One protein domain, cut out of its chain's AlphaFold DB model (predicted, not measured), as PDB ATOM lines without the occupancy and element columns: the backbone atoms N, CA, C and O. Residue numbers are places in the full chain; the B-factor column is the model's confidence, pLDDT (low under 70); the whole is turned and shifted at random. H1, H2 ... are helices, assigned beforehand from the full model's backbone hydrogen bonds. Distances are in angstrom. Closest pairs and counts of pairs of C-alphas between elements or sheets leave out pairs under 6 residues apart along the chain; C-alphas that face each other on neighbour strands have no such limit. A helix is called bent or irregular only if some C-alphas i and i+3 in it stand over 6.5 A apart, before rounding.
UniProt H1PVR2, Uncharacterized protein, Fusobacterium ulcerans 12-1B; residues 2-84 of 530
ATOM      1  N   LYS A   2     107.017  39.848  82.845       92.19
ATOM      2  CA  LYS A   2     105.867  40.651  82.372       92.19
ATOM      3  C   LYS A   2     104.484  40.098  82.774       92.19
ATOM      4  O   LYS A   2     103.596  40.870  83.114       92.19
ATOM      5  N   ALA A   3     104.303  38.774  82.781       94.56
ATOM      6  CA  ALA A   3     103.066  38.134  83.246       94.56
ATOM      7  C   ALA A   3     102.706  38.507  84.701       94.56
ATOM      8  O   ALA A   3     101.551  38.814  84.997       94.56
ATOM      9  N   ILE A   4     103.705  38.587  85.589       97.56
ATOM     10  CA  ILE A   4     103.530  39.026  86.981       97.56
ATOM     11  C   ILE A   4     103.132  40.502  87.035       97.56
ATOM     12  O   ILE A   4     102.194  40.854  87.749       97.56
ATOM     13  N   ASP A   5     103.770  41.357  86.232       97.19
ATOM     14  CA  ASP A   5     103.412  42.778  86.151       97.19
ATOM     15  C   ASP A   5     101.967  42.977  85.671       97.19
ATOM     16  O   ASP A   5     101.252  43.839  86.187       97.19
ATOM     17  N   ASN A   6     101.511  42.155  84.721       97.81
ATOM     18  CA  ASN A   6     100.136  42.181  84.222       97.81
ATOM     19  C   ASN A   6      99.123  41.797  85.314       97.81
ATOM     20  O   ASN A   6      98.089  42.454  85.449       97.81
ATOM     21  N   LEU A   7      99.425  40.791  86.143       98.44
ATOM     22  CA  LEU A   7      98.593  40.419  87.295       98.44
ATOM     23  C   LEU A   7      98.569  41.523  88.359       98.44
ATOM     24  O   LEU A   7      97.495  41.908  88.817       98.44
ATOM     25  N   ILE A   8      99.723  42.102  88.700       98.25
ATOM     26  CA  ILE A   8      99.805  43.225  89.649       98.25
ATOM     27  C   ILE A   8      99.002  44.426  89.131       98.25
ATOM     28  O   ILE A   8      98.302  45.089  89.903       98.25
ATOM     29  N   ARG A   9      99.063  44.712  87.825       97.75
ATOM     30  CA  ARG A   9      98.252  45.762  87.199       97.75
ATOM     31  C   ARG A   9      96.762  45.436  87.289       97.75
ATOM     32  O   ARG A   9      95.994  46.300  87.706       97.75
ATOM     33  N   LEU A  10      96.361  44.201  86.982       98.38
ATOM     34  CA  LEU A  10      94.976  43.737  87.113       98.38
ATOM     35  C   LEU A  10      94.447  43.909  88.545       98.38
ATOM     36  O   LEU A  10      93.330  44.391  88.734       98.38
ATOM     37  N   PHE A  11      95.249  43.557  89.550       98.19
ATOM     38  CA  PHE A  11      94.895  43.708  90.962       98.19
ATOM     39  C   PHE A  11      94.678  45.175  91.335       98.19
ATOM     40  O   PHE A  11      93.678  45.506  91.969       98.19
ATOM     41  N   LYS A  12      95.556  46.074  90.873       96.94
ATOM     42  CA  LYS A  12      95.402  47.524  91.071       96.94
ATOM     43  C   LYS A  12      94.143  48.072  90.397       96.94
ATOM     44  O   LYS A  12      93.413  48.820  91.035       96.94
ATOM     45  N   ILE A  13      93.862  47.671  89.154       95.38
ATOM     46  CA  ILE A  13      92.646  48.073  88.419       95.38
ATOM     47  C   ILE A  13      91.379  47.653  89.180       95.38
ATOM     48  O   ILE A  13      90.399  48.392  89.217       95.38
ATOM     49  N   ASN A  14      91.416  46.490  89.834       95.88
ATOM     50  CA  ASN A  14      90.313  45.973  90.639       95.88
ATOM     51  C   ASN A  14      90.298  46.485  92.089       95.88
ATOM     52  O   ASN A  14      89.483  46.017  92.876       95.88
ATOM     53  N   ASN A  15      91.161  47.441  92.454       94.56
ATOM     54  CA  ASN A  15      91.307  47.961  93.820       94.56
ATOM     55  C   ASN A  15      91.620  46.881  94.872       94.56
ATOM     56  O   ASN A  15      91.197  46.996  96.020       94.56
ATOM     57  N   HIS A  16      92.379  45.857  94.480       95.44
ATOM     58  CA  HIS A  16      92.835  44.779  95.359       95.44
ATOM     59  C   HIS A  16      94.362  44.582  95.325       95.44
ATOM     60  O   HIS A  16      94.831  43.471  95.058       95.44
ATOM     61  N   PRO A  17      95.180  45.633  95.546       96.19
ATOM     62  CA  PRO A  17      96.638  45.502  95.534       96.19
ATOM     63  C   PRO A  17      97.160  44.498  96.574       96.19
ATOM     64  O   PRO A  17      98.220  43.917  96.357       96.19
ATOM     65  N   GLU A  18      96.404  44.235  97.647       96.12
ATOM     66  CA  GLU A  18      96.751  43.273  98.698       96.12
ATOM     67  C   GLU A  18      96.940  41.838  98.180       96.12
ATOM     68  O   GLU A  18      97.680  41.059  98.779       96.12
ATOM     69  N   TYR A  19      96.340  41.472  97.040       97.62
ATOM     70  CA  TYR A  19      96.555  40.151  96.442       97.62
ATOM     71  C   TYR A  19      98.021  39.911  96.068       97.62
ATOM     72  O   TYR A  19      98.486  38.772  96.154       97.62
ATOM     73  N   ALA A  20      98.763  40.972  95.724       97.56
ATOM     74  CA  ALA A  20     100.181  40.882  95.393       97.56
ATOM     75  C   ALA A  20     101.065  40.540  96.606       97.56
ATOM     76  O   ALA A  20     102.178  40.052  96.437       97.56
ATOM     77  N   GLU A  21     100.581  40.770  97.825       97.12
ATOM     78  CA  GLU A  21     101.324  40.528  99.068       97.12
ATOM     79  C   GLU A  21     101.025  39.147  99.671       97.12
ATOM     80  O   GLU A  21     101.669  38.732 100.629       97.12
ATOM     81  N   SER A  22     100.057  38.416  99.112       97.81
ATOM     82  CA  SER A  22      99.641  37.116  99.636       97.81
ATOM     83  C   SER A  22     100.686  36.015  99.419       97.81
ATOM     84  O   SER A  22     101.304  35.927  98.356       97.81
ATOM     85  N   ASP A  23     100.783  35.080 100.369       98.12
ATOM     86  CA  ASP A  23     101.631  33.885 100.239       98.12
ATOM     87  C   ASP A  23     101.291  33.058  98.987       98.12
ATOM     88  O   ASP A  23     102.172  32.469  98.362       98.12
ATOM     89  N   ILE A  24     100.008  33.020  98.604       97.94
ATOM     90  CA  ILE A  24      99.542  32.329  97.392       97.94
ATOM     91  C   ILE A  24     100.189  32.951  96.152       97.94
ATOM     92  O   ILE A  24     100.666  32.222  95.280       97.94
ATOM     93  N   PHE A  25     100.215  34.282  96.070       98.38
ATOM     94  CA  PHE A  25     100.794  34.988  94.934       98.38
ATOM     95  C   PHE A  25     102.325  34.936  94.938       98.38
ATOM     96  O   PHE A  25     102.919  34.757  93.879       98.38
ATOM     97  N   GLN A  26     102.973  35.004  96.104       97.88
ATOM     98  CA  GLN A  26     104.433  34.875  96.196       97.88
ATOM     99  C   GLN A  26     104.916  33.496  95.724       97.88
ATOM    100  O   GLN A  26     105.811  33.420  94.883       97.88
ATOM    101  N   LYS A  27     104.248  32.413  96.145       97.12
ATOM    102  CA  LYS A  27     104.523  31.058  95.629       97.12
ATOM    103  C   LYS A  27     104.264  30.945  94.127       97.12
ATOM    104  O   LYS A  27     105.032  30.320  93.406       97.12
ATOM    105  N   PHE A  28     103.198  31.581  93.639       97.75
ATOM    106  CA  PHE A  28     102.910  31.625  92.206       97.75
ATOM    107  C   PHE A  28     104.027  32.319  91.406       97.75
ATOM    108  O   PHE A  28     104.372  31.849  90.328       97.75
ATOM    109  N   ILE A  29     104.637  33.394  91.925       97.56
ATOM    110  CA  ILE A  29     105.775  34.064  91.270       97.56
ATOM    111  C   ILE A  29     106.969  33.116  91.123       97.56
ATOM    112  O   ILE A  29     107.613  33.120  90.074       97.56
ATOM    113  N   GLU A  30     107.285  32.332  92.155       95.06
ATOM    114  CA  GLU A  30     108.392  31.366  92.123       95.06
ATOM    115  C   GLU A  30     108.169  30.308  91.041       95.06
ATOM    116  O   GLU A  30     109.022  30.113  90.180       95.06
ATOM    117  N   GLU A  31     106.983  29.706  91.006       93.81
ATOM    118  CA  GLU A  31     106.624  28.729  89.975       93.81
ATOM    119  C   GLU A  31     106.594  29.341  88.571       93.81
ATOM    120  O   GLU A  31     106.995  28.693  87.609       93.81
ATOM    121  N   LYS A  32     106.175  30.605  88.436       95.00
ATOM    122  CA  LYS A  32     106.171  31.311  87.148       95.00
ATOM    123  C   LYS A  32     107.585  31.571  86.619       95.00
ATOM    124  O   LYS A  32     107.767  31.667  85.408       95.00
ATOM    125  N   LYS A  33     108.589  31.689  87.498       94.06
ATOM    126  CA  LYS A  33     110.004  31.748  87.085       94.06
ATOM    127  C   LYS A  33     110.461  30.401  86.539       94.06
ATOM    128  O   LYS A  33     111.000  30.374  85.442       94.06
ATOM    129  N   VAL A  34     110.148  29.311  87.243       92.44
ATOM    130  CA  VAL A  34     110.462  27.945  86.789       92.44
ATOM    131  C   VAL A  34     109.772  27.630  85.458       92.44
ATOM    132  O   VAL A  34     110.386  27.056  84.565       92.44
ATOM    133  N   GLU A  35     108.515  28.052  85.282       92.06
ATOM    134  CA  GLU A  35     107.796  27.902  84.010       92.06
ATOM    135  C   GLU A  35     108.523  28.602  82.855       92.06
ATOM    136  O   GLU A  35     108.637  28.032  81.772       92.06
ATOM    137  N   HIS A  36     109.050  29.805  83.089       90.69
ATOM    138  CA  HIS A  36     109.792  30.559  82.080       90.69
ATOM    139  C   HIS A  36     111.163  29.945  81.769       90.69
ATOM    140  O   HIS A  36     111.530  29.839  80.603       90.69
ATOM    141  N   GLU A  37     111.894  29.502  82.793       89.75
ATOM    142  CA  GLU A  37     113.174  28.803  82.627       89.75
ATOM    143  C   GLU A  37     112.993  27.526  81.797       89.75
ATOM    144  O   GLU A  37     113.740  27.293  80.847       89.75
ATOM    145  N   LEU A  38     111.944  26.738  82.074       88.56
ATOM    146  CA  LEU A  38     111.650  25.542  81.288       88.56
ATOM    147  C   LEU A  38     111.295  25.888  79.832       88.56
ATOM    148  O   LEU A  38     111.755  25.216  78.910       88.56
ATOM    149  N   GLU A  39     110.505  26.941  79.598       85.81
ATOM    150  CA  GLU A  39     110.199  27.407  78.240       85.81
ATOM    151  C   GLU A  39     111.465  27.759  77.448       85.81
ATOM    152  O   GLU A  39     111.554  27.403  76.273       85.81
ATOM    153  N   GLU A  40     112.447  28.416  78.069       85.88
ATOM    154  CA  GLU A  40     113.732  28.730  77.436       85.88
ATOM    155  C   GLU A  40     114.535  27.460  77.125       85.88
ATOM    156  O   GLU A  40     115.021  27.304  76.003       85.88
ATOM    157  N   MET A  41     114.603  26.509  78.063       84.62
ATOM    158  CA  MET A  41     115.306  25.234  77.858       84.62
ATOM    159  C   MET A  41     114.705  24.414  76.708       84.62
ATOM    160  O   MET A  41     115.437  23.795  75.937       84.62
ATOM    161  N   THR A  42     113.380  24.447  76.538       79.56
ATOM    162  CA  THR A  42     112.688  23.701  75.471       79.56
ATOM    163  C   THR A  42     112.873  24.272  74.058       79.56
ATOM    164  O   THR A  42     112.403  23.665  73.096       79.56
ATOM    165  N   GLN A  43     113.555  25.412  73.890       78.25
ATOM    166  CA  GLN A  43     113.850  25.971  72.562       78.25
ATOM    167  C   GLN A  43     115.029  25.284  71.860       78.25
ATOM    168  O   GLN A  43     115.150  25.412  70.644       78.25
ATOM    169  N   ASP A  44     115.863  24.546  72.598       78.00
ATOM    170  CA  ASP A  44     117.092  23.926  72.086       78.00
ATOM    171  C   ASP A  44     117.197  22.443  72.484       78.00
ATOM    172  O   ASP A  44     118.199  21.971  73.016       78.00
ATOM    173  N   LEU A  45     116.111  21.696  72.254       79.56
ATOM    174  CA  LEU A  45     115.994  20.286  72.653       79.56
ATOM    175  C   LEU A  45     117.014  19.361  71.968       79.56
ATOM    176  O   LEU A  45     117.298  18.288  72.488       79.56
ATOM    177  N   GLU A  46     117.571  19.760  70.819       78.06
ATOM    178  CA  GLU A  46     118.521  18.949  70.039       78.06
ATOM    179  C   GLU A  46     119.879  18.766  70.739       78.06
ATOM    180  O   GLU A  46     120.628  17.852  70.392       78.06
ATOM    181  N   ASN A  47     120.185  19.603  71.738       80.69
ATOM    182  CA  ASN A  47     121.451  19.589  72.471       80.69
ATOM    183  C   ASN A  47     121.397  18.828  73.809       80.69
ATOM    184  O   ASN A  47     122.406  18.773  74.514       80.69
ATOM    185  N   TYR A  48     120.252  18.235  74.159       84.94
ATOM    186  CA  TYR A  48     120.057  17.503  75.412       84.94
ATOM    187  C   TYR A  48     120.209  15.990  75.225       84.94
ATOM    188  O   TYR A  48     119.875  15.442  74.174       84.94
ATOM    189  N   SER A  49     120.719  15.301  76.250       87.88
ATOM    190  CA  SER A  49     120.755  13.836  76.258       87.88
ATOM    191  C   SER A  49     119.354  13.247  76.476       87.88
ATOM    192  O   SER A  49     118.453  13.928  76.963       87.88
ATOM    193  N   ASP A  50     119.162  11.961  76.163       87.69
ATOM    194  CA  ASP A  50     117.882  11.275  76.409       87.69
ATOM    195  C   ASP A  50     117.464  11.306  77.895       87.69
ATOM    196  O   ASP A  50     116.272  11.323  78.201       87.69
ATOM    197  N   GLU A  51     118.435  11.319  78.815       89.38
ATOM    198  CA  GLU A  51     118.199  11.419  80.260       89.38
ATOM    199  C   GLU A  51     117.701  12.823  80.635       89.38
ATOM    200  O   GLU A  51     116.655  12.947  81.271       89.38
ATOM    201  N   ASP A  52     118.355  13.873  80.128       86.88
ATOM    202  CA  ASP A  52     117.929  15.262  80.345       86.88
ATOM    203  C   ASP A  52     116.529  15.525  79.760       86.88
ATOM    204  O   ASP A  52     115.704  16.218  80.355       86.88
ATOM    205  N   LEU A  53     116.222  14.944  78.593       87.06
ATOM    206  CA  LEU A  53     114.897  15.044  77.978       87.06
ATOM    207  C   LEU A  53     113.809  14.405  78.851       87.06
ATOM    208  O   LEU A  53     112.689  14.918  78.910       87.06
ATOM    209  N   LEU A  54     114.120  13.304  79.543       88.50
ATOM    210  CA  LEU A  54     113.193  12.664  80.474       88.50
ATOM    211  C   LEU A  54     112.920  13.565  81.689       88.50
ATOM    212  O   LEU A  54     111.759  13.744  82.066       88.50
ATOM    213  N   GLU A  55     113.968  14.174  82.253       88.88
ATOM    214  CA  GLU A  55     113.849  15.123  83.367       88.88
ATOM    215  C   GLU A  55     113.024  16.358  82.976       88.88
ATOM    216  O   GLU A  55     112.145  16.786  83.729       88.88
ATOM    217  N   LEU A  56     113.227  16.893  81.767       88.75
ATOM    218  CA  LEU A  56     112.436  18.009  81.236       88.75
ATOM    219  C   LEU A  56     110.949  17.653  81.100       88.75
ATOM    220  O   LEU A  56     110.081  18.477  81.408       88.75
ATOM    221  N   VAL A  57     110.630  16.430  80.669       89.38
ATOM    222  CA  VAL A  57     109.241  15.947  80.596       89.38
ATOM    223  C   VAL A  57     108.624  15.841  81.991       89.38
ATOM    224  O   VAL A  57     107.470  16.236  82.181       89.38
ATOM    225  N   GLU A  58     109.370  15.340  82.976       91.19
ATOM    226  CA  GLU A  58     108.901  15.252  84.360       91.19
ATOM    227  C   GLU A  58     108.667  16.644  84.969       91.19
ATOM    228  O   GLU A  58     107.592  16.904  85.522       91.19
ATOM    229  N   ALA A  59     109.596  17.581  84.762       91.75
ATOM    230  CA  ALA A  59     109.443  18.978  85.160       91.75
ATOM    231  C   ALA A  59     108.220  19.641  84.499       91.75
ATOM    232  O   ALA A  59     107.422  20.298  85.177       91.75
ATOM    233  N   ASN A  60     108.004  19.417  83.196       92.12
ATOM    234  CA  ASN A  60     106.827  19.917  82.481       92.12
ATOM    235  C   ASN A  60     105.519  19.345  83.045       92.12
ATOM    236  O   ASN A  60     104.527  20.068  83.157       92.12
ATOM    237  N   ASN A  61     105.497  18.067  83.432       94.38
ATOM    238  CA  ASN A  61     104.328  17.458  84.063       94.38
ATOM    239  C   ASN A  61     104.026  18.113  85.419       94.38
ATOM    240  O   ASN A  61     102.879  18.482  85.675       94.38
ATOM    241  N   ILE A  62     105.041  18.344  86.257       94.19
ATOM    242  CA  ILE A  62     104.876  19.053  87.538       94.19
ATOM    243  C   ILE A  62     104.331  20.471  87.305       94.19
ATOM    244  O   ILE A  62     103.399  20.910  87.986       94.19
ATOM    245  N   LEU A  63     104.844  21.186  86.301       94.25
ATOM    246  CA  LEU A  63     104.308  22.495  85.933       94.25
ATOM    247  C   LEU A  63     102.875  22.406  85.416       94.25
ATOM    248  O   LEU A  63     102.050  23.210  85.828       94.25
ATOM    249  N   CYS A  64     102.521  21.423  84.590       96.44
ATOM    250  CA  CYS A  64     101.139  21.224  84.148       96.44
ATOM    251  C   CYS A  64     100.190  20.901  85.315       96.44
ATOM    252  O   CYS A  64      99.004  21.227  85.245       96.44
ATOM    253  N   GLN A  65     100.674  20.286  86.398       96.38
ATOM    254  CA  GLN A  65      99.873  20.062  87.605       96.38
ATOM    255  C   GLN A  65      99.613  21.366  88.371       96.38
ATOM    256  O   GLN A  65      98.522  21.554  88.915       96.38
ATOM    257  N   ASN A  66     100.579  22.286  88.392       95.19
ATOM    258  CA  ASN A  66     100.519  23.496  89.215       95.19
ATOM    259  C   ASN A  66     100.039  24.743  88.458       95.19
ATOM    260  O   ASN A  66      99.297  25.547  89.026       95.19
ATOM    261  N   SER A  67     100.394  24.876  87.184       96.50
ATOM    262  CA  SER A  67     100.069  25.980  86.285       96.50
ATOM    263  C   SER A  67      99.061  25.538  85.231       96.50
ATOM    264  O   SER A  67      99.333  24.693  84.370       96.50
ATOM    265  N   TYR A  68      97.890  26.176  85.246       98.31
ATOM    266  CA  TYR A  68      96.909  25.951  84.197       98.31
ATOM    267  C   TYR A  68      97.400  26.460  82.833       98.31
ATOM    268  O   TYR A  68      97.004  25.910  81.809       98.31
ATOM    269  N   TYR A  69      98.286  27.462  82.780       97.19
ATOM    270  CA  TYR A  69      98.844  27.936  81.511       97.19
ATOM    271  C   TYR A  69      99.707  26.861  80.834       97.19
ATOM    272  O   TYR A  69      99.510  26.574  79.650       97.19
ATOM    273  N   SER A  70     100.586  26.201  81.595       95.88
ATOM    274  CA  SER A  70     101.365  25.052  81.115       95.88
ATOM    275  C   SER A  70     100.466  23.913  80.632       95.88
ATOM    276  O   SER A  70     100.597  23.467  79.489       95.88
ATOM    277  N   TYR A  71      99.462  23.528  81.430       97.56
ATOM    278  CA  TYR A  71      98.472  22.529  81.014       97.56
ATOM    279  C   TYR A  71      97.727  22.938  79.734       97.56
ATOM    280  O   TYR A  71      97.521  22.126  78.829       97.56
ATOM    281  N   PHE A  72      97.326  24.208  79.632       97.44
ATOM    282  CA  PHE A  72      96.598  24.726  78.482       97.44
ATOM    283  C   PHE A  72      97.437  24.638  77.210       97.44
ATOM    284  O   PHE A  72      96.921  24.137  76.211       97.44
ATOM    285  N   LYS A  73      98.716  25.042  77.243       94.75
ATOM    286  CA  LYS A  73      99.651  24.888  76.113       94.75
ATOM    287  C   LYS A  73      99.779  23.422  75.689       94.75
ATOM    288  O   LYS A  73      99.609  23.123  74.509       94.75
ATOM    289  N   GLN A  74      99.987  22.519  76.649       93.31
ATOM    290  CA  GLN A  74     100.146  21.082  76.402       93.31
ATOM    291  C   GLN A  74      98.882  20.426  75.820       93.31
ATOM    292  O   GLN A  74      98.957  19.394  75.157       93.31
ATOM    293  N   SER A  75      97.708  21.033  76.027       93.75
ATOM    294  CA  SER A  75      96.442  20.542  75.468       93.75
ATOM    295  C   SER A  75      96.295  20.745  73.951       93.75
ATOM    296  O   SER A  75      95.315  20.278  73.363       93.75
ATOM    297  N   PHE A  76      97.238  21.441  73.305       92.62
ATOM    298  CA  PHE A  76      97.288  21.601  71.852       92.62
ATOM    299  C   PHE A  76      98.227  20.571  71.231       92.62
ATOM    300  O   PHE A  76      99.301  20.279  71.746       92.62
ATOM    301  N   THR A  77      97.823  20.022  70.089       85.94
ATOM    302  CA  THR A  77      98.621  19.025  69.375       85.94
ATOM    303  C   THR A  77      99.689  19.693  68.515       85.94
ATOM    304  O   THR A  77      99.498  20.810  68.033       85.94
ATOM    305  N   ALA A  78     100.777  18.975  68.226       82.31
ATOM    306  CA  ALA A  78     101.839  19.457  67.336       82.31
ATOM    307  C   ALA A  78     101.330  19.839  65.929       82.31
ATOM    308  O   ALA A  78     101.861  20.747  65.298       82.31
ATOM    309  N   ASN A  79     100.257  19.192  65.455       83.50
ATOM    310  CA  ASN A  79      99.638  19.489  64.158       83.50
ATOM    311  C   ASN A  79      98.786  20.768  64.163       83.50
ATOM    312  O   ASN A  79      98.443  21.284  63.101       83.50
ATOM    313  N   ASN A  80      98.391  21.263  65.337       85.94
ATOM    314  CA  ASN A  80      97.636  22.501  65.484       85.94
ATOM    315  C   ASN A  80      98.095  23.236  66.752       85.94
ATOM    316  O   ASN A  80      97.344  23.288  67.736       85.94
ATOM    317  N   PRO A  81      99.332  23.763  66.744       88.69
ATOM    318  CA  PRO A  81      99.927  24.360  67.924       88.69
ATOM    319  C   PRO A  81      99.175  25.629  68.324       88.69
ATOM    320  O   PRO A  81      98.633  26.365  67.488       88.69
ATOM    321  N   LEU A  82      99.159  25.900  69.627       93.50
ATOM    322  CA  LEU A  82      98.650  27.156  70.150       93.50
ATOM    323  C   LEU A  82      99.499  28.307  69.606       93.50
ATOM    324  O   LEU A  82     100.715  28.329  69.762       93.50
ATOM    325  N   VAL A  83      98.845  29.306  69.020       93.75
ATOM    326  CA  VAL A  83      99.496  30.600  68.822       93.75
ATOM    327  C   VAL A  83      99.436  31.346  70.150       93.75
ATOM    328  O   VAL A  83      98.368  31.497  70.743       93.75
ATOM    329  N   ILE A  84     100.601  31.739  70.654       91.44
ATOM    330  CA  ILE A  84     100.734  32.342  71.978       91.44
ATOM    331  C   ILE A  84     100.241  33.794  71.932       91.44
ATOM    332  O   ILE A  84     100.476  34.516  70.960       91.44
TER     333      ILE A  84
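This is residues 2 to 84 of the 530 residues of an uncharacterized protein of Fusobacterium ulcerans 12-1B (UniProt H1PVR2). A long, kinked helix, H3, is the spine; H4 folds back along its later part as a hairpin, and H1 folds back beside its first part through short H2. H5 turns off the end of H4 into a tail, residues 75 to 84. The printed part has 83 residues, five named helices, H1 to H5 in order, and no named strand: all helix, loose, radius of gyration of the C-alphas 15.4 A, spans 47 by 27 by 20 A.

H3, residues 23 to 47, 37.0 A long, kinks by 34 degrees near residue 41 and is irregular: C-alphas 43 and 46 are 8.8 A apart. H4 is residues 50 to 66, 24.8 A; H1 2 to 13, 16.3 A; H2 17 to 21; H5 68 to 74. C-alpha 2 is at (105.867, 40.651, 82.372), C-alpha 74 at (100.146, 21.082, 76.402).

Hairpin H3 and H4 touch, closest C-alphas Glu 35 and Leu 63, 6.7 A, at a shallow tilt of 29 degrees, opposite ways. H5 touches H4 only at the corner, with residues 60 to 65 of H4 alone, closest C-alphas Cys 64 and Tyr 71, 4.3 A. H1 is close to H3 but not clearly touching, closest C-alphas Ile 4 and Ile 29, 6.9 A. H2 touches residues 8 to 11 of H1 alone, closest C-alphas Phe 11 and Pro 17, 5.2 A. Every O i to N i+4 pair is within hydrogen-bond range in H1, H4 and H5, 16 of 21 in H3, and 0 of 1 in H2, where 2 of 2 O i to N i+3 pairs are.

The farthest C-alphas, Asn 15 and Asp 50, are 48.5 A apart. The printed part has no cut, the four links are tight, and no printed residue is under 70 in pLDDT.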